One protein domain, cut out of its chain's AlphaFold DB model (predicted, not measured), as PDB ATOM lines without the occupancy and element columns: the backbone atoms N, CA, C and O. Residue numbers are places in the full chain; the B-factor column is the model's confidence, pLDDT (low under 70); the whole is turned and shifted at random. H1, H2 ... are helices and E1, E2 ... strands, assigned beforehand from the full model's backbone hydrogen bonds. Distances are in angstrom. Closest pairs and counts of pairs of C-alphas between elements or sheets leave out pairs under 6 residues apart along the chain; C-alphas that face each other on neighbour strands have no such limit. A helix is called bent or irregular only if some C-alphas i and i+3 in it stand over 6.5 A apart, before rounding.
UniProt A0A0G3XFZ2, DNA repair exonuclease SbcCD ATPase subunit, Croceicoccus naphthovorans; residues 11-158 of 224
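This is residues 11 to 158 of the 224 residues of the protein "DNA repair exonuclease SbcCD ATPase subunit" of Croceicoccus naphthovorans (UniProt A0A0G3XFZ2). One very long helix, H6, runs through a compact body with its first part and then sticks out of it as a lone arm, residues 136 to 158. In the body H3 packs alongside H6 on one side, while H1, H4 and the small pair of strands E1 and E2 lie on the other; H2, residues 37 to 42, sticks out at the turn of a loop. The printed part has 148 residues, with six named helices and two named strands in the order H1 H2 H3 H4 E1 H5 E2 H6, the two strands antiparallel, and is mostly helix. It is loose and elongated, with a radius of gyration of the C-alphas of 19.5 A and spans of 72 by 39 by 27 A.

Starting from Ile 11, you first meet H1, residues 19 to 22, which touches the hub, H6, residues 110 to 158; the closest C-alphas, of Pro 19 and Gly 127, are 5.0 A apart. Next comes H2, residues 37 to 42, apart from H6 and standing free. Then H3, residues 49 to 63, touches residues 115 to 132 of H6 at a shallow tilt of 19 degrees, opposite ways, closest at the C-alphas of Leu 56 and Ala 122, 6.0 A. H4, residues 76 to 86, only just touches H6, with 3 pairs of C-alphas within 8 A, the closest Thr 86 and His 112 at 6.1 A, at a steep tilt of 52 degrees. E1, residues 87 to 89, and E2, residues 105 to 107, are antiparallel neighbours; look for N 88 and O 106, and N 106 and O 88, each 2.9 A apart. Between them in the chain, H5, residues 96 to 99, is close to H6 but not clearly touching, the C-alphas of Trp 97 and Val 120 being 7.9 A apart. In H2, H3 and H4 every O i to N i+4 pair is within hydrogen-bond range, in H6 43 of 45, and H1 and H5 are too short for such a pair.

Find C-alpha 19 at (220.967, 232.593, 180.149), where H1 begins its 5.0 A. H2 measures 9.0 A, H3 20.6 A, H4 15.5 A, E1 7.0 A, H5 5.2 A and E2 7.1 A. From C-alpha 110 at (203.515, 223.661, 166.264), H6 runs 72.0 A to C-alpha 158 at (249.908, 227.937, 221.202); it is irregular, with C-alphas 111 and 114 7.4 A apart.

The two C-alphas farthest apart, of His 109 and Tyr 158, are 72.1 A apart. The printed part has no cut. The links H1 to H2 and H3 to H4 are long. Look at residues 42 to 44, 46 and 67 to 69 for pLDDT under 70.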
ATOM      1  N   ILE A  11     225.940 228.811 162.904       88.94
ATOM      2  CA  ILE A  11     225.519 229.415 164.166       88.94
ATOM      3  C   ILE A  11     225.121 228.320 165.156       88.94
ATOM      4  O   ILE A  11     224.301 227.457 164.841       88.94
ATOM      5  N   ASP A  12     225.659 228.386 166.372       90.19
ATOM      6  CA  ASP A  12     225.261 227.513 167.465       90.19
ATOM      7  C   ASP A  12     223.862 227.874 167.976       90.19
ATOM      8  O   ASP A  12     223.670 228.784 168.789       90.19
ATOM      9  N   ARG A  13     222.869 227.095 167.549       90.62
ATOM     10  CA  ARG A  13     221.475 227.255 167.978       90.62
ATOM     11  C   ARG A  13     221.263 227.007 169.474       90.62
ATOM     12  O   ARG A  13     220.245 227.444 170.010       90.62
ATOM     13  N   THR A  14     222.211 226.378 170.178       92.62
ATOM     14  CA  THR A  14     222.152 226.222 171.645       92.62
ATOM     15  C   THR A  14     222.350 227.550 172.388       92.62
ATOM     16  O   THR A  14     222.109 227.614 173.591       92.62
ATOM     17  N   MET A  15     222.791 228.606 171.691       93.38
ATOM     18  CA  MET A  15     223.039 229.952 172.228       93.38
ATOM     19  C   MET A  15     221.966 230.973 171.813       93.38
ATOM     20  O   MET A  15     222.190 232.182 171.901       93.38
ATOM     21  N   THR A  16     220.813 230.494 171.336       92.75
ATOM     22  CA  THR A  16     219.693 231.348 170.904       92.75
ATOM     23  C   THR A  16     219.042 232.071 172.079       92.75
ATOM     24  O   THR A  16     218.722 233.247 171.988       92.75
ATOM     25  N   LEU A  17     218.874 231.395 173.213       93.00
ATOM     26  CA  LEU A  17     218.404 232.033 174.437       93.00
ATOM     27  C   LEU A  17     219.610 232.372 175.308       93.00
ATOM     28  O   LEU A  17     220.465 231.521 175.561       93.00
ATOM     29  N   ASP A  18     219.677 233.622 175.757       91.38
ATOM     30  CA  ASP A  18     220.766 234.091 176.603       91.38
ATOM     31  C   ASP A  18     220.461 233.800 178.082       91.38
ATOM     32  O   ASP A  18     219.572 234.442 178.653       91.38
ATOM     33  N   PRO A  19     221.195 232.884 178.741       93.81
ATOM     34  CA  PRO A  19     220.967 232.593 180.149       93.81
ATOM     35  C   PRO A  19     221.220 233.807 181.051       93.81
ATOM     36  O   PRO A  19     220.669 233.841 182.144       93.81
ATOM     37  N   ALA A  20     222.025 234.794 180.639       92.81
ATOM     38  CA  ALA A  20     222.257 236.010 181.423       92.81
ATOM     39  C   ALA A  20     221.075 236.985 181.373       92.81
ATOM     40  O   ALA A  20     220.880 237.744 182.317       92.81
ATOM     41  N   LYS A  21     220.262 236.942 180.309       91.69
ATOM     42  CA  LYS A  21     219.003 237.697 180.250       91.69
ATOM     43  C   LYS A  21     217.903 237.019 181.071       91.69
ATOM     44  O   LYS A  21     217.104 237.713 181.685       91.69
ATOM     45  N   LEU A  22     217.873 235.682 181.085       91.56
ATOM     46  CA  LEU A  22     216.874 234.896 181.825       91.56
ATOM     47  C   LEU A  22     217.158 234.847 183.331       91.56
ATOM     48  O   LEU A  22     216.253 235.013 184.140       91.56
ATOM     49  N   TRP A  23     218.426 234.653 183.692       94.94
ATOM     50  CA  TRP A  23     218.910 234.622 185.069       94.94
ATOM     51  C   TRP A  23     220.130 235.548 185.179       94.94
ATOM     52  O   TRP A  23     221.272 235.094 184.982       94.94
ATOM     53  N   PRO A  24     219.906 236.856 185.429       94.62
ATOM     54  CA  PRO A  24     220.987 237.820 185.617       94.62
ATOM     55  C   PRO A  24     221.943 237.361 186.717       94.62
ATOM     56  O   PRO A  24     223.138 237.184 186.460       94.62
ATOM     57  N   GLU A  25     221.385 237.028 187.884       94.38
ATOM     58  CA  GLU A  25     222.101 236.377 188.973       94.38
ATOM     59  C   GLU A  25     222.166 234.858 188.732       94.38
ATOM     60  O   GLU A  25     221.129 234.195 188.665       94.38
ATOM     61  N   PRO A  26     223.366 234.248 188.635       93.25
ATOM     62  CA  PRO A  26     223.489 232.812 188.365       93.25
ATOM     63  C   PRO A  26     222.810 231.917 189.410       93.25
ATOM     64  O   PRO A  26     222.406 230.801 189.093       93.25
ATOM     65  N   ALA A  27     222.678 232.393 190.652       91.88
ATOM     66  CA  ALA A  27     222.031 231.652 191.732       91.88
ATOM     67  C   ALA A  27     220.521 231.455 191.511       91.88
ATOM     68  O   ALA A  27     219.983 230.452 191.984       91.88
ATOM     69  N   ASP A  28     219.882 232.356 190.762       94.19
ATOM     70  CA  ASP A  28     218.441 232.333 190.491       94.19
ATOM     71  C   ASP A  28     218.067 231.269 189.454       94.19
ATOM     72  O   ASP A  28     216.903 230.887 189.341       94.19
ATOM     73  N   CYS A  29     219.052 230.753 188.708       93.50
ATOM     74  CA  CYS A  29     218.832 229.632 187.811       93.50
ATOM     75  C   CYS A  29     218.394 228.391 188.621       93.50
ATOM     76  O   CYS A  29     219.131 227.938 189.514       93.50
ATOM     77  N   PRO A  30     217.238 227.781 188.297       92.50
ATOM     78  CA  PRO A  30     216.827 226.514 188.887       92.50
ATOM     79  C   PRO A  30     217.861 225.417 188.627       92.50
ATOM     80  O   PRO A  30     218.593 225.459 187.633       92.50
ATOM     81  N   ASP A  31     217.904 224.407 189.491       91.38
ATOM     82  CA  ASP A  31     218.795 223.267 189.279       91.38
ATOM     83  C   ASP A  31     218.399 222.469 188.034       91.38
ATOM     84  O   ASP A  31     217.219 222.357 187.684       91.38
ATOM     85  N   TRP A  32     219.409 221.934 187.345       91.25
ATOM     86  CA  TRP A  32     219.215 221.061 186.198       91.25
ATOM     87  C   TRP A  32     219.453 219.592 186.586       91.25
ATOM     88  O   TRP A  32     220.478 219.284 187.201       91.25
ATOM     89  N   PRO A  33     218.565 218.663 186.183       88.31
ATOM     90  CA  PRO A  33     217.275 218.895 185.523       88.31
ATOM     91  C   PRO A  33     216.203 219.438 186.488       88.31
ATOM     92  O   PRO A  33     216.291 219.235 187.696       88.31
ATOM     93  N   VAL A  34     215.146 220.070 185.955       84.06
ATOM     94  CA  VAL A  34     213.959 220.424 186.760       84.06
ATOM     95  C   VAL A  34     213.215 219.142 187.133       84.06
ATOM     96  O   VAL A  34     212.524 218.547 186.299       84.06
ATOM     97  N   LEU A  35     213.372 218.717 188.385       80.50
ATOM     98  CA  LEU A  35     212.753 217.517 188.940       80.50
ATOM     99  C   LEU A  35     211.582 217.883 189.852       80.50
ATOM    100  O   LEU A  35     211.647 218.845 190.613       80.50
ATOM    101  N   ASN A  36     210.511 217.094 189.799       77.50
ATOM    102  CA  ASN A  36     209.439 217.167 190.789       77.50
ATOM    103  C   ASN A  36     209.771 216.318 192.036       77.50
ATOM    104  O   ASN A  36     210.673 215.479 192.017       77.50
ATOM    105  N   ALA A  37     209.032 216.518 193.131       74.50
ATOM    106  CA  ALA A  37     209.296 215.839 194.406       74.50
ATOM    107  C   ALA A  37     209.264 214.300 194.298       74.50
ATOM    108  O   ALA A  37     210.107 213.621 194.879       74.50
ATOM    109  N   ALA A  38     208.337 213.754 193.503       74.56
ATOM    110  CA  ALA A  38     208.226 212.314 193.273       74.56
ATOM    111  C   ALA A  38     209.432 211.752 192.500       74.56
ATOM    112  O   ALA A  38     209.900 210.654 192.784       74.56
ATOM    113  N   GLN A  39     209.964 212.514 191.542       76.25
ATOM    114  CA  GLN A  39     211.174 212.158 190.814       76.25
ATOM    115  C   GLN A  39     212.351 212.080 191.782       76.25
ATOM    116  O   GLN A  39     212.973 211.026 191.865       76.25
ATOM    117  N   ILE A  40     212.588 213.129 192.575       73.94
ATOM    118  CA  ILE A  40     213.701 213.198 193.538       73.94
ATOM    119  C   ILE A  40     213.700 212.006 194.509       73.94
ATOM    120  O   ILE A  40     214.759 211.455 194.794       73.94
ATOM    121  N   GLN A  41     212.531 211.577 194.993       71.50
ATOM    122  CA  GLN A  41     212.417 210.482 195.965       71.50
ATOM    123  C   GLN A  41     212.718 209.088 195.393       71.50
ATOM    124  O   GLN A  41     213.125 208.202 196.144       71.50
ATOM    125  N   HIS A  42     212.510 208.871 194.092       68.75
ATOM    126  CA  HIS A  42     212.527 207.530 193.493       68.75
ATOM    127  C   HIS A  42     213.585 207.328 192.400       68.75
ATOM    128  O   HIS A  42     213.761 206.205 191.929       68.75
ATOM    129  N   GLY A  43     214.278 208.382 191.964       58.97
ATOM    130  CA  GLY A  43     215.190 208.325 190.823       58.97
ATOM    131  C   GLY A  43     216.665 208.503 191.181       58.97
ATOM    132  O   GLY A  43     217.037 209.396 191.935       58.97
ATOM    133  N   GLN A  44     217.525 207.705 190.544       60.88
ATOM    134  CA  GLN A  44     218.939 208.038 190.372       60.88
ATOM    135  C   GLN A  44     219.067 208.953 189.146       60.88
ATOM    136  O   GLN A  44     219.081 208.479 188.011       60.88
ATOM    137  N   PHE A  45     219.121 210.269 189.357       70.88
ATOM    138  CA  PHE A  45     219.413 211.214 188.277       70.88
ATOM    139  C   PHE A  45     220.904 211.486 188.221       70.88
ATOM    140  O   PHE A  45     221.535 211.788 189.233       70.88
ATOM    141  N   ILE A  46     221.456 211.418 187.014       67.44
ATOM    142  CA  ILE A  46     222.831 211.829 186.776       67.44
ATOM    143  C   ILE A  46     222.835 213.363 186.720       67.44
ATOM    144  O   ILE A  46     222.351 213.958 185.756       67.44
ATOM    145  N   THR A  47     223.306 213.989 187.796       78.44
ATOM    146  CA  THR A  47     223.355 215.449 187.981       78.44
ATOM    147  C   THR A  47     224.803 215.932 188.089       78.44
ATOM    148  O   THR A  47     225.725 215.132 188.252       78.44
ATOM    149  N   GLY A  48     225.011 217.247 187.979       86.19
ATOM    150  CA  GLY A  48     226.328 217.876 188.094       86.19
ATOM    151  C   GLY A  48     226.961 218.269 186.757       86.19
ATOM    152  O   GLY A  48     226.425 217.997 185.678       86.19
ATOM    153  N   ARG A  49     228.115 218.945 186.847       93.81
ATOM    154  CA  ARG A  49     228.807 219.610 185.727       93.81
ATOM    155  C   ARG A  49     229.011 218.697 184.520       93.81
ATOM    156  O   ARG A  49     228.533 219.010 183.435       93.81
ATOM    157  N   THR A  50     229.648 217.542 184.715       92.00
ATOM    158  CA  THR A  50     229.981 216.610 183.627       92.00
ATOM    159  C   THR A  50     228.746 216.166 182.844       92.00
ATOM    160  O   THR A  50     228.761 216.110 181.616       92.00
ATOM    161  N   SER A  51     227.649 215.865 183.538       91.56
ATOM    162  CA  SER A  51     226.407 215.405 182.911       91.56
ATOM    163  C   SER A  51     225.679 216.532 182.189       91.56
ATOM    164  O   SER A  51     225.153 216.318 181.095       91.56
ATOM    165  N   ALA A  52     225.699 217.735 182.764       93.69
ATOM    166  CA  ALA A  52     225.182 218.940 182.132       93.69
ATOM    167  C   ALA A  52     225.952 219.260 180.835       93.69
ATOM    168  O   ALA A  52     225.340 219.450 179.786       93.69
ATOM    169  N   GLU A  53     227.285 219.215 180.853       94.19
ATOM    170  CA  GLU A  53     228.134 219.422 179.669       94.19
ATOM    171  C   GLU A  53     227.906 218.352 178.592       94.19
ATOM    172  O   GLU A  53     227.732 218.671 177.414       94.19
ATOM    173  N   GLN A  54     227.837 217.074 178.978       92.50
ATOM    174  CA  GLN A  54     227.517 215.982 178.053       92.50
ATOM    175  C   GLN A  54     226.145 216.174 177.404       92.50
ATOM    176  O   GLN A  54     225.996 215.979 176.193       92.50
ATOM    177  N   ARG A  55     225.140 216.589 178.186       93.56
ATOM    178  CA  ARG A  55     223.814 216.880 177.652       93.56
ATOM    179  C   ARG A  55     223.843 218.081 176.714       93.56
ATOM    180  O   ARG A  55     223.248 217.992 175.643       93.56
ATOM    181  N   LEU A  56     224.545 219.157 177.066       93.50
ATOM    182  CA  LEU A  56     224.687 220.336 176.212       93.50
ATOM    183  C   LEU A  56     225.317 219.973 174.862       93.50
ATOM    184  O   LEU A  56     224.807 220.374 173.818       93.50
ATOM    185  N   ASN A  57     226.352 219.132 174.870       90.88
ATOM    186  CA  ASN A  57     226.975 218.616 173.651       90.88
ATOM    187  C   ASN A  57     225.983 217.799 172.806       90.88
ATOM    188  O   ASN A  57     225.882 217.997 171.594       90.88
ATOM    189  N   ALA A  58     225.196 216.921 173.435       91.31
ATOM    190  CA  ALA A  58     224.162 216.150 172.742       91.31
ATOM    191  C   ALA A  58     223.053 217.043 172.151       91.31
ATOM    192  O   ALA A  58     222.548 216.758 171.062       91.31
ATOM    193  N   LEU A  59     222.679 218.128 172.839       91.81
ATOM    194  CA  LEU A  59     221.751 219.136 172.318       91.81
ATOM    195  C   LEU A  59     222.350 219.881 171.125       91.81
ATOM    196  O   LEU A  59     221.652 220.063 170.133       91.81
ATOM    197  N   GLY A  60     223.639 220.229 171.170       89.81
ATOM    198  CA  GLY A  60     224.349 220.854 170.052       89.81
ATOM    199  C   GLY A  60     224.305 220.018 168.773       89.81
ATOM    200  O   GLY A  60     224.037 220.554 167.700       89.81
ATOM    201  N   VAL A  61     224.468 218.696 168.880       89.31
ATOM    202  CA  VAL A  61     224.337 217.780 167.731       89.31
ATOM    203  C   VAL A  61     222.911 217.783 167.172       89.31
ATOM    204  O   VAL A  61     222.728 217.837 165.955       89.31
ATOM    205  N   LYS A  62     221.894 217.749 168.043       91.38
ATOM    206  CA  LYS A  62     220.477 217.710 167.635       91.38
ATOM    207  C   LYS A  62     220.002 219.023 167.018       91.38
ATOM    208  O   LYS A  62     219.309 219.003 166.006       91.38
ATOM    209  N   LEU A  63     220.366 220.151 167.623       90.12
ATOM    210  CA  LEU A  63     219.923 221.482 167.213       90.12
ATOM    211  C   LEU A  63     220.576 221.940 165.907       90.12
ATOM    212  O   LEU A  63     219.927 222.609 165.106       90.12
ATOM    213  N   ASN A  64     221.830 221.547 165.675       88.56
ATOM    214  CA  ASN A  64     222.621 221.990 164.527       88.56
ATOM    215  C   ASN A  64     222.729 220.913 163.425       88.56
ATOM    216  O   ASN A  64     223.666 220.919 162.628       88.56
ATOM    217  N   GLY A  65     221.784 219.963 163.377       80.31
ATOM    218  CA  GLY A  65     221.662 218.992 162.279       80.31
ATOM    219  C   GLY A  65     222.881 218.080 162.092       80.31
ATOM    220  O   GLY A  65     223.215 217.730 160.967       80.31
ATOM    221  N   GLY A  66     223.582 217.732 163.175       72.06
ATOM    222  CA  GLY A  66     224.804 216.924 163.124       72.06
ATOM    223  C   GLY A  66     226.081 217.694 162.758       72.06
ATOM    224  O   GLY A  66     227.174 217.151 162.920       72.06
ATOM    225  N   ASN A  67     225.987 218.963 162.351       68.38
ATOM    226  CA  ASN A  67     227.143 219.830 162.126       68.38
ATOM    227  C   ASN A  67     227.612 220.430 163.459       68.38
ATOM    228  O   ASN A  67     227.236 221.535 163.824       68.38
ATOM    229  N   PHE A  68     228.427 219.683 164.205       69.12
ATOM    230  CA  PHE A  68     229.007 220.135 165.482       69.12
ATOM    231  C   PHE A  68     230.449 220.647 165.350       69.12
ATOM    232  O   PHE A  68     231.025 221.168 166.303       69.12
ATOM    233  N   ARG A  69     231.067 220.459 164.179       64.88
ATOM    234  CA  ARG A  69     232.446 220.874 163.913       64.88
ATOM    235  C   ARG A  69     232.412 222.308 163.388       64.88
ATOM    236  O   ARG A  69     231.868 222.536 162.314       64.88
ATOM    237  N   ASN A  70     233.013 223.236 164.134       73.31
ATOM    238  CA  ASN A  70     233.094 224.676 163.833       73.31
ATOM    239  C   ASN A  70     231.783 225.461 164.022       73.31
ATOM    240  O   ASN A  70     231.423 226.281 163.185       73.31
ATOM    241  N   LEU A  71     231.089 225.223 165.136       83.50
ATOM    242  CA  LEU A  71     229.998 226.095 165.563       83.50
ATOM    243  C   LEU A  71     230.545 227.423 166.092       83.50
ATOM    244  O   LEU A  71     231.519 227.432 166.851       83.50
ATOM    245  N   ARG A  72     229.892 228.531 165.741       89.38
ATOM    246  CA  ARG A  72     230.187 229.849 166.318       89.38
ATOM    247  C   ARG A  72     229.028 230.389 167.140       89.38
ATOM    248  O   ARG A  72     227.873 230.034 166.917       89.38
ATOM    249  N   ALA A  73     229.328 231.304 168.056       89.62
ATOM    250  CA  ALA A  73     228.285 232.025 168.770       89.62
ATOM    251  C   ALA A  73     227.480 232.923 167.801       89.62
ATOM    252  O   ALA A  73     228.073 233.540 166.904       89.62
ATOM    253  N   PRO A  74     226.149 233.022 167.969       91.00
ATOM    254  CA  PRO A  74     225.351 234.024 167.276       91.00
ATOM    255  C   PRO A  74     225.736 235.432 167.731       91.00
ATOM    256  O   PRO A  74     225.995 235.664 168.918       91.00
ATOM    257  N   THR A  75     225.712 236.372 166.793       91.31
ATOM    258  CA  THR A  75     225.675 237.809 167.094       91.31
ATOM    259  C   THR A  75     224.335 238.180 167.755       91.31
ATOM    260  O   THR A  75     223.392 237.383 167.708       91.31
ATOM    261  N   PRO A  76     224.216 239.360 168.395       91.12
ATOM    262  CA  PRO A  76     222.953 239.803 168.990       91.12
ATOM    263  C   PRO A  76     221.781 239.806 167.998       91.12
ATOM    264  O   PRO A  76     220.745 239.222 168.301       91.12
ATOM    265  N   ASP A  77     221.980 240.349 166.795       90.94
ATOM    266  CA  ASP A  77     220.937 240.434 165.765       90.94
ATOM    267  C   ASP A  77     220.494 239.038 165.296       90.94
ATOM    268  O   ASP A  77     219.305 238.741 165.202       90.94
ATOM    269  N   GLU A  78     221.443 238.126 165.065       92.50
ATOM    270  CA  GLU A  78     221.128 236.741 164.686       92.50
ATOM    271  C   GLU A  78     220.388 235.995 165.793       92.50
ATOM    272  O   GLU A  78     219.537 235.148 165.520       92.50
ATOM    273  N   ARG A  79     220.710 236.300 167.053       92.38
ATOM    274  CA  ARG A  79     220.017 235.731 168.204       92.38
ATOM    275  C   ARG A  79     218.557 236.173 168.226       92.38
ATOM    276  O   ARG A  79     217.688 235.328 168.416       92.38
ATOM    277  N   GLU A  80     218.300 237.459 168.003       91.25
ATOM    278  CA  GLU A  80     216.944 238.013 167.941       91.25
ATOM    279  C   GLU A  80     216.136 237.402 166.792       91.25
ATOM    280  O   GLU A  80     215.003 236.971 167.008       91.25
ATOM    281  N   VAL A  81     216.739 237.260 165.606       92.88
ATOM    282  CA  VAL A  81     216.098 236.608 164.454       92.88
ATOM    283  C   VAL A  81     215.750 235.150 164.764       92.88
ATOM    284  O   VAL A  81     214.594 234.755 164.628       92.88
ATOM    285  N   MET A  82     216.705 234.350 165.250       91.44
ATOM    286  CA  MET A  82     216.450 232.941 165.587       91.44
ATOM    287  C   MET A  82     215.404 232.784 166.697       91.44
ATOM    288  O   MET A  82     214.611 231.834 166.681       91.44
ATOM    289  N   GLN A  83     215.399 233.703 167.668       92.81
ATOM    290  CA  GLN A  83     214.402 233.727 168.727       92.81
ATOM    291  C   GLN A  83     213.013 234.019 168.152       92.81
ATOM    292  O   GLN A  83     212.088 233.273 168.453       92.81
ATOM    293  N   ALA A  84     212.870 235.026 167.287       92.56
ATOM    294  CA  ALA A  84     211.598 235.372 166.651       92.56
ATOM    295  C   ALA A  84     211.078 234.281 165.692       92.56
ATOM    296  O   ALA A  84     209.872 234.067 165.584       92.56
ATOM    297  N   GLU A  85     211.967 233.549 165.015       92.75
ATOM    298  CA  GLU A  85     211.588 232.416 164.156       92.75
ATOM    299  C   GLU A  85     211.061 231.216 164.964       92.75
ATOM    300  O   GLU A  85     210.173 230.478 164.519       92.75
ATOM    301  N   THR A  86     211.617 230.992 166.158       92.69
ATOM    302  CA  THR A  86     211.338 229.788 166.956       92.69
ATOM    303  C   THR A  86     210.276 230.023 168.028       92.69
ATOM    304  O   THR A  86     209.496 229.113 168.327       92.69
ATOM    305  N   PHE A  87     210.196 231.234 168.575       94.56
ATOM    306  CA  PHE A  87     209.358 231.602 169.710       94.56
ATOM    307  C   PHE A  87     208.427 232.769 169.374       94.56
ATOM    308  O   PHE A  87     208.710 233.595 168.515       94.56
ATOM    309  N   LYS A  88     207.305 232.839 170.089       94.44
ATOM    310  CA  LYS A  88     206.397 233.987 170.118       94.44
ATOM    311  C   LYS A  88     205.853 234.180 171.525       94.44
ATOM    312  O   LYS A  88     205.869 233.242 172.326       94.44
ATOM    313  N   ASP A  89     205.281 235.349 171.767       93.31
ATOM    314  CA  ASP A  89     204.654 235.652 173.046       93.31
ATOM    315  C   ASP A  89     203.399 234.793 173.287       93.31
ATOM    316  O   ASP A  89     202.586 234.516 172.388       93.31
ATOM    317  N   GLY A  90     203.239 234.356 174.532       92.06
ATOM    318  CA  GLY A  90     202.050 233.694 175.056       92.06
ATOM    319  C   GLY A  90     202.364 232.549 176.013       92.06
ATOM    320  O   GLY A  90     203.511 232.254 176.312       92.06
ATOM    321  N   THR A  91     201.314 231.876 176.482       89.88
ATOM    322  CA  THR A  91     201.441 230.827 177.499       89.88
ATOM    323  C   THR A  91     202.161 229.577 176.961       89.88
ATOM    324  O   THR A  91     201.722 229.043 175.937       89.88
ATOM    325  N   PRO A  92     203.224 229.088 177.630       88.50
ATOM    326  CA  PRO A  92     203.945 227.879 177.258       88.50
ATOM    327  C   PRO A  92     203.058 226.635 177.250       88.50
ATOM    328  O   PRO A  92     202.276 226.406 178.170       88.50
ATOM    329  N   ASP A  93     203.281 225.752 176.277       82.56
ATOM    330  CA  ASP A  93     202.632 224.433 176.240       82.56
ATOM    331  C   ASP A  93     203.213 223.464 177.290       82.56
ATOM    332  O   ASP A  93     202.606 222.444 177.623       82.56
ATOM    333  N   ASN A  94     204.420 223.752 177.792       85.19
ATOM    334  CA  ASN A  94     205.128 222.929 178.766       85.19
ATOM    335  C   ASN A  94     205.203 223.653 180.122       85.19
ATOM    336  O   ASN A  94     205.940 224.637 180.236       85.19
ATOM    337  N   PRO A  95     204.550 223.132 181.180       85.12
ATOM    338  CA  PRO A  95     204.558 223.757 182.501       85.12
ATOM    339  C   PRO A  95     205.956 223.996 183.087       85.12
ATOM    340  O   PRO A  95     206.142 224.899 183.899       85.12
ATOM    341  N   ARG A  96     206.965 223.218 182.667       85.88
ATOM    342  CA  ARG A  96     208.352 223.396 183.123       85.88
ATOM    343  C   ARG A  96     208.942 224.743 182.715       85.88
ATOM    344  O   ARG A  96     209.833 225.224 183.399       85.88
ATOM    345  N   TRP A  97     208.456 225.361 181.640       90.31
ATOM    346  CA  TRP A  97     208.963 226.655 181.181       90.31
ATOM    347  C   TRP A  97     208.622 227.776 182.167       90.31
ATOM    348  O   TRP A  97     209.446 228.663 182.375       90.31
ATOM    349  N   HIS A  98     207.486 227.686 182.868       88.31
ATOM    350  CA  HIS A  98     207.164 228.619 183.954       88.31
ATOM    351  C   HIS A  98     208.191 228.553 185.086       88.31
ATOM    352  O   HIS A  98     208.647 229.589 185.559       88.31
ATOM    353  N   ALA A  99     208.613 227.345 185.473       86.56
ATOM    354  CA  ALA A  99     209.643 227.163 186.497       86.56
ATOM    355  C   ALA A  99     211.011 227.728 186.074       86.56
ATOM    356  O   ALA A  99     211.842 228.014 186.927       86.56
ATOM    357  N   LEU A 100     211.235 227.906 184.769       90.38
ATOM    358  CA  LEU A 100     212.446 228.487 184.191       90.38
ATOM    359  C   LEU A 100     212.341 230.004 183.951       90.38
ATOM    360  O   LEU A 100     213.258 230.578 183.376       90.38
ATOM    361  N   GLY A 101     211.243 230.658 184.343       87.94
ATOM    362  CA  GLY A 101     211.032 232.087 184.074       87.94
ATOM    363  C   GLY A 101     210.671 232.406 182.617       87.94
ATOM    364  O   GLY A 101     210.668 233.564 182.222       87.94
ATOM    365  N   LEU A 102     210.330 231.394 181.815       88.81
ATOM    366  CA  LEU A 102     209.926 231.520 180.409       88.81
ATOM    367  C   LEU A 102     208.396 231.487 180.262       88.81
ATOM    368  O   LEU A 102     207.873 230.938 179.298       88.81
ATOM    369  N   GLY A 103     207.671 232.023 181.249       86.94
ATOM    370  CA  GLY A 103     206.213 231.905 181.369       86.94
ATOM    371  C   GLY A 103     205.396 232.635 180.300       86.94
ATOM    372  O   GLY A 103     204.205 232.359 180.178       86.94
ATOM    373  N   ASP A 104     206.044 233.505 179.528       90.25
ATOM    374  CA  ASP A 104     205.427 234.330 178.486       90.25
ATOM    375  C   ASP A 104     205.899 233.950 177.075       90.25
ATOM    376  O   ASP A 104     205.593 234.649 176.111       90.25
ATOM    377  N   LEU A 105     206.643 232.845 176.934       91.25
ATOM    378  CA  LEU A 105     207.146 232.360 175.650       91.25
ATOM    379  C   LEU A 105     206.540 231.007 175.285       91.25
ATOM    380  O   LEU A 105     206.485 230.079 176.088       91.25
ATOM    381  N   LYS A 106     206.176 230.849 174.013       93.62
ATOM    382  CA  LYS A 106     205.754 229.568 173.434       93.62
ATOM    383  C   LYS A 106     206.325 229.378 172.027       93.62
ATOM    384  O   LYS A 106     206.776 230.351 171.419       93.62
ATOM    385  N   PRO A 107     206.308 228.156 171.465       95.12
ATOM    386  CA  PRO A 107     206.757 227.936 170.094       95.12
ATOM    387  C   PRO A 107     205.971 228.796 169.088       95.12
ATOM    388  O   PRO A 107     204.740 228.886 169.156       95.12
ATOM    389  N   ALA A 108     206.664 229.405 168.121       93.12
ATOM    390  CA  ALA A 108     206.048 230.244 167.088       93.12
ATOM    391  C   ALA A 108     205.025 229.460 166.243       93.12
ATOM    392  O   ALA A 108     203.927 229.952 165.951       93.12
ATOM    393  N   HIS A 109     205.350 228.202 165.931       92.44
ATOM    394  CA  HIS A 109     204.523 227.266 165.175       92.44
ATOM    395  C   HIS A 109     204.566 225.861 165.816       92.44
ATOM    396  O   HIS A 109     205.604 225.499 166.378       92.44
ATOM    397  N   PRO A 110     203.509 225.024 165.714       88.94
ATOM    398  CA  PRO A 110     203.515 223.661 166.264       88.94
ATOM    399  C   PRO A 110     204.692 222.784 165.806       88.94
ATOM    400  O   PRO A 110     205.195 221.973 166.580       88.94
ATOM    401  N   SER A 111     205.187 222.979 164.577       90.56
ATOM    402  CA  SER A 111     206.376 222.276 164.061       90.56
ATOM    403  C   SER A 111     207.671 222.641 164.794       90.56
ATOM    404  O   SER A 111     208.622 221.864 164.772       90.56
ATOM    405  N   HIS A 112     207.725 223.799 165.460       91.69
ATOM    406  CA  HIS A 112     208.891 224.263 166.211       91.69
ATOM    407  C   HIS A 112     208.883 223.794 167.668       91.69
ATOM    408  O   HIS A 112     209.844 224.068 168.376       91.69
ATOM    409  N   ARG A 113     207.863 223.056 168.131       91.19
ATOM    410  CA  ARG A 113     207.765 222.617 169.533       91.19
ATOM    411  C   ARG A 113     209.020 221.887 170.015       91.19
ATOM    412  O   ARG A 113     209.629 222.301 170.994       91.19
ATOM    413  N   ASN A 114     209.440 220.848 169.292       91.25
ATOM    414  CA  ASN A 114     210.627 220.069 169.659       91.25
ATOM    415  C   ASN A 114     211.902 220.921 169.599       91.25
ATOM    416  O   ASN A 114     212.773 220.790 170.453       91.25
ATOM    417  N   LEU A 115     212.014 221.803 168.602       92.38
ATOM    418  CA  LEU A 115     213.158 222.703 168.456       92.38
ATOM    419  C   LEU A 115     213.251 223.673 169.641       92.38
ATOM    420  O   LEU A 115     214.309 223.809 170.251       92.38
ATOM    421  N   ALA A 116     212.127 224.293 169.991       93.38
ATOM    422  CA  ALA A 116     212.012 225.238 171.086       93.38
ATOM    423  C   ALA A 116     212.300 224.567 172.440       93.38
ATOM    424  O   ALA A 116     213.050 225.113 173.242       93.38
ATOM    425  N   GLU A 117     211.793 223.350 172.671       93.19
ATOM    426  CA  GLU A 117     212.100 222.568 173.877       93.19
ATOM    427  C   GLU A 117     213.606 222.293 174.021       93.19
ATOM    428  O   GLU A 117     214.161 222.486 175.103       93.19
ATOM    429  N   LEU A 118     214.284 221.909 172.935       94.25
ATOM    430  CA  LEU A 118     215.732 221.676 172.938       94.25
ATOM    431  C   LEU A 118     216.531 222.971 173.179       94.25
ATOM    432  O   LEU A 118     217.538 222.943 173.885       94.25
ATOM    433  N   MET A 119     216.094 224.101 172.611       94.88
ATOM    434  CA  MET A 119     216.718 225.410 172.836       94.88
ATOM    435  C   MET A 119     216.549 225.892 174.283       94.88
ATOM    436  O   MET A 119     217.506 226.385 174.877       94.88
ATOM    437  N   VAL A 120     215.359 225.716 174.867       95.19
ATOM    438  CA  VAL A 120     215.089 226.045 176.275       95.19
ATOM    439  C   VAL A 120     215.931 225.182 177.208       95.19
ATOM    440  O   VAL A 120     216.537 225.700 178.146       95.19
ATOM    441  N   GLU A 121     216.036 223.880 176.933       94.94
ATOM    442  CA  GLU A 121     216.890 222.985 177.715       94.94
ATOM    443  C   GLU A 121     218.367 223.405 177.638       94.94
ATOM    444  O   GLU A 121     219.053 223.433 178.659       94.94
ATOM    445  N   ALA A 122     218.853 223.791 176.455       95.62
ATOM    446  CA  ALA A 122     220.218 224.282 176.290       95.62
ATOM    447  C   ALA A 122     220.476 225.571 177.090       95.62
ATOM    448  O   ALA A 122     221.520 225.695 177.735       95.62
ATOM    449  N   ALA A 123     219.518 226.504 177.095       95.81
ATOM    450  CA  ALA A 123     219.597 227.732 177.881       95.81
ATOM    451  C   ALA A 123     219.665 227.434 179.384       95.81
ATOM    452  O   ALA A 123     220.530 227.966 180.080       95.81
ATOM    453  N   HIS A 124     218.800 226.535 179.868       95.75
ATOM    454  CA  HIS A 124     218.776 226.107 181.268       95.75
ATOM    455  C   HIS A 124     220.093 225.452 181.684       95.75
ATOM    456  O   HIS A 124     220.663 225.832 182.703       95.75
ATOM    457  N   ILE A 125     220.635 224.542 180.872       95.88
ATOM    458  CA  ILE A 125     221.926 223.903 181.154       95.88
ATOM    459  C   ILE A 125     223.055 224.934 181.224       95.88
ATOM    460  O   ILE A 125     223.867 224.889 182.146       95.88
ATOM    461  N   ARG A 126     223.109 225.894 180.294       95.75
ATOM    462  CA  ARG A 126     224.119 226.967 180.331       95.75
ATOM    463  C   ARG A 126     223.960 227.862 181.566       95.75
ATOM    464  O   ARG A 126     224.964 228.240 182.165       95.75
ATOM    465  N   GLY A 127     222.727 228.174 181.968       96.06
ATOM    466  CA  GLY A 127     222.436 228.878 183.222       96.06
ATOM    467  C   GLY A 127     222.913 228.097 184.451       96.06
ATOM    468  O   GLY A 127     223.590 228.651 185.315       96.06
ATOM    469  N   TYR A 128     222.656 226.791 184.480       95.75
ATOM    470  CA  TYR A 128     223.102 225.901 185.547       95.75
ATOM    471  C   TYR A 128     224.633 225.786 185.612       95.75
ATOM    472  O   TYR A 128     225.203 225.835 186.696       95.75
ATOM    473  N   LEU A 129     225.329 225.725 184.474       95.81
ATOM    474  CA  LEU A 129     226.798 225.745 184.451       95.81
ATOM    475  C   LEU A 129     227.358 227.066 185.008       95.81
ATOM    476  O   LEU A 129     228.249 227.022 185.853       95.81
ATOM    477  N   ARG A 130     226.767 228.222 184.655       96.00
ATOM    478  CA  ARG A 130     227.118 229.522 185.273       96.00
ATOM    479  C   ARG A 130     226.918 229.505 186.791       96.00
ATOM    480  O   ARG A 130     227.730 230.059 187.529       96.00
ATOM    481  N   LYS A 131     225.835 228.880 187.267       95.44
ATOM    482  CA  LYS A 131     225.564 228.706 188.701       95.44
ATOM    483  C   LYS A 131     226.664 227.889 189.378       95.44
ATOM    484  O   LYS A 131     227.160 228.307 190.424       95.44
ATOM    485  N   LEU A 132     227.063 226.767 188.776       94.69
ATOM    486  CA  LEU A 132     228.135 225.913 189.290       94.69
ATOM    487  C   LEU A 132     229.485 226.639 189.324       94.69
ATOM    488  O   LEU A 132     230.165 226.570 190.343       94.69
ATOM    489  N   ASP A 133     229.835 227.404 188.283       94.25
ATOM    490  CA  ASP A 133     231.077 228.197 188.247       94.25
ATOM    491  C   ASP A 133     231.163 229.172 189.439       94.25
ATOM    492  O   ASP A 133     232.194 229.288 190.113       94.25
ATOM    493  N   VAL A 134     230.055 229.857 189.751       93.69
ATOM    494  CA  VAL A 134     229.984 230.779 190.895       93.69
ATOM    495  C   VAL A 134     230.052 230.032 192.227       93.69
ATOM    496  O   VAL A 134     230.723 230.494 193.151       93.69
ATOM    497  N   GLN A 135     229.371 228.890 192.348       92.81
ATOM    498  CA  GLN A 135     229.406 228.075 193.563       92.81
ATOM    499  C   GLN A 135     230.808 227.528 193.846       92.81
ATOM    500  O   GLN A 135     231.274 227.629 194.978       92.81
ATOM    501  N   GLU A 136     231.500 227.011 192.830       91.38
ATOM    502  CA  GLU A 136     232.877 226.523 192.947       91.38
ATOM    503  C   GLU A 136     233.826 227.655 193.364       91.38
ATOM    504  O   GLU A 136     234.602 227.500 194.308       91.38
ATOM    505  N   THR A 137     233.700 228.833 192.746       91.06
ATOM    506  CA  THR A 137     234.512 230.009 193.097       91.06
ATOM    507  C   THR A 137     234.288 230.442 194.551       91.06
ATOM    508  O   THR A 137     235.248 230.680 195.289       91.06
ATOM    509  N   LYS A 138     233.025 230.499 195.000       89.81
ATOM    510  CA  LYS A 138     232.680 230.815 196.397       89.81
ATOM    511  C   LYS A 138     233.216 229.760 197.364       89.81
ATOM    512  O   LYS A 138     233.789 230.120 198.388       89.81
ATOM    513  N   ALA A 139     233.095 228.476 197.027       89.50
ATOM    514  CA  ALA A 139     233.570 227.381 197.867       89.50
ATOM    515  C   ALA A 139     235.094 227.412 198.065       89.50
ATOM    516  O   ALA A 139     235.570 227.186 199.178       89.50
ATOM    517  N   VAL A 140     235.863 227.737 197.020       89.19
ATOM    518  CA  VAL A 140     237.323 227.909 197.117       89.19
ATOM    519  C   VAL A 140     237.674 229.074 198.044       89.19
ATOM    520  O   VAL A 140     238.519 228.920 198.929       89.19
ATOM    521  N   ALA A 141     237.001 230.219 197.893       89.56
ATOM    522  CA  ALA A 141     237.224 231.385 198.745       89.56
ATOM    523  C   ALA A 141     236.862 231.110 200.217       89.56
ATOM    524  O   ALA A 141     237.636 231.435 201.120       89.56
ATOM    525  N   ASP A 142     235.722 230.463 200.467       91.06
ATOM    526  CA  ASP A 142     235.281 230.095 201.814       91.06
ATOM    527  C   ASP A 142     236.210 229.064 202.463       91.06
ATOM    528  O   ASP A 142     236.492 229.162 203.659       91.06
ATOM    529  N   ARG A 143     236.720 228.094 201.695       92.19
ATOM    530  CA  ARG A 143     237.705 227.124 202.186       92.19
ATOM    531  C   ARG A 143     238.998 227.819 202.603       92.19
ATOM    532  O   ARG A 143     239.456 227.596 203.717       92.19
ATOM    533  N   ALA A 144     239.530 228.702 201.758       89.38
ATOM    534  CA  ALA A 144     240.732 229.469 202.078       89.38
ATOM    535  C   ALA A 144     240.532 230.362 203.318       89.38
ATOM    536  O   ALA A 144     241.437 230.484 204.142       89.38
ATOM    537  N   ARG A 145     239.340 230.958 203.490       94.44
ATOM    538  CA  ARG A 145     238.995 231.714 204.705       94.44
ATOM    539  C   ARG A 145     239.006 230.816 205.945       94.44
ATOM    540  O   ARG A 145     239.665 231.158 206.921       94.44
ATOM    541  N   ARG A 146     238.333 229.662 205.893       93.62
ATOM    542  CA  ARG A 146     238.273 228.706 207.014       93.62
ATOM    543  C   ARG A 146     239.648 228.162 207.394       93.62
ATOM    544  O   ARG A 146     239.933 228.036 208.577       93.62
ATOM    545  N   GLU A 147     240.492 227.848 206.413       94.06
ATOM    546  CA  GLU A 147     241.867 227.390 206.660       94.06
ATOM    547  C   GLU A 147     242.676 228.474 207.394       94.06
ATOM    548  O   GLU A 147     243.282 228.188 208.424       94.06
ATOM    549  N   ARG A 148     242.580 229.743 206.968       94.56
ATOM    550  CA  ARG A 148     243.221 230.872 207.671       94.56
ATOM    551  C   ARG A 148     242.711 231.061 209.098       94.56
ATOM    552  O   ARG A 148     243.511 231.294 209.997       94.56
ATOM    553  N   GLU A 149     241.400 230.970 209.317       94.06
ATOM    554  CA  GLU A 149     240.802 231.077 210.656       94.06
ATOM    555  C   GLU A 149     241.286 229.951 211.583       94.06
ATOM    556  O   GLU A 149     241.605 230.198 212.747       94.06
ATOM    557  N   GLN A 150     241.393 228.722 211.069       94.00
ATOM    558  CA  GLN A 150     241.918 227.583 211.825       94.00
ATOM    559  C   GLN A 150     243.396 227.756 212.177       94.00
ATOM    560  O   GLN A 150     243.787 227.483 213.312       94.00
ATOM    561  N   ASP A 151     244.213 228.214 211.230       95.00
ATOM    562  CA  ASP A 151     245.637 228.439 211.471       95.00
ATOM    563  C   ASP A 151     245.871 229.582 212.464       95.00
ATOM    564  O   ASP A 151     246.688 229.435 213.375       95.00
ATOM    565  N   GLN A 152     245.092 230.665 212.384       94.00
ATOM    566  CA  GLN A 152     245.144 231.736 213.379       94.00
ATOM    567  C   GLN A 152     244.771 231.223 214.777       94.00
ATOM    568  O   GLN A 152     245.492 231.473 215.741       94.00
ATOM    569  N   ALA A 153     243.698 230.432 214.890       94.44
ATOM    570  CA  ALA A 153     243.288 229.854 216.167       94.44
ATOM    571  C   ALA A 153     244.363 228.928 216.771       94.44
ATOM    572  O   ALA A 153     244.550 228.912 217.990       94.44
ATOM    573  N   ARG A 154     245.099 228.176 215.937       94.56
ATOM    574  CA  ARG A 154     246.233 227.346 216.384       94.56
ATOM    575  C   ARG A 154     247.367 228.197 216.947       94.56
ATOM    576  O   ARG A 154     247.882 227.868 218.014       94.56
ATOM    577  N   VAL A 155     247.734 229.280 216.259       95.62
ATOM    578  CA  VAL A 155     248.780 230.210 216.714       95.62
ATOM    579  C   VAL A 155     248.393 230.848 218.048       95.62
ATOM    580  O   VAL A 155     249.180 230.814 218.994       95.62
ATOM    581  N   ASP A 156     247.160 231.343 218.165       95.44
ATOM    582  CA  ASP A 156     246.672 231.986 219.389       95.44
ATOM    583  C   ASP A 156     246.606 231.001 220.565       95.44
ATOM    584  O   ASP A 156     246.952 231.343 221.700       95.44
ATOM    585  N   SER A 157     246.180 229.760 220.308       95.06
ATOM    586  CA  SER A 157     246.156 228.702 221.322       95.06
ATOM    587  C   SER A 157     247.562 228.338 221.790       95.06
ATOM    588  O   SER A 157     247.772 228.154 222.988       95.06
ATOM    589  N   TYR A 158     248.522 228.242 220.867       95.25
ATOM    590  CA  TYR A 158     249.908 227.937 221.202       95.25
ATOM    591  C   TYR A 158     250.540 229.049 222.042       95.25
ATOM    592  O   TYR A 158     251.153 228.756 223.063       95.25
TER     593      TYR A 158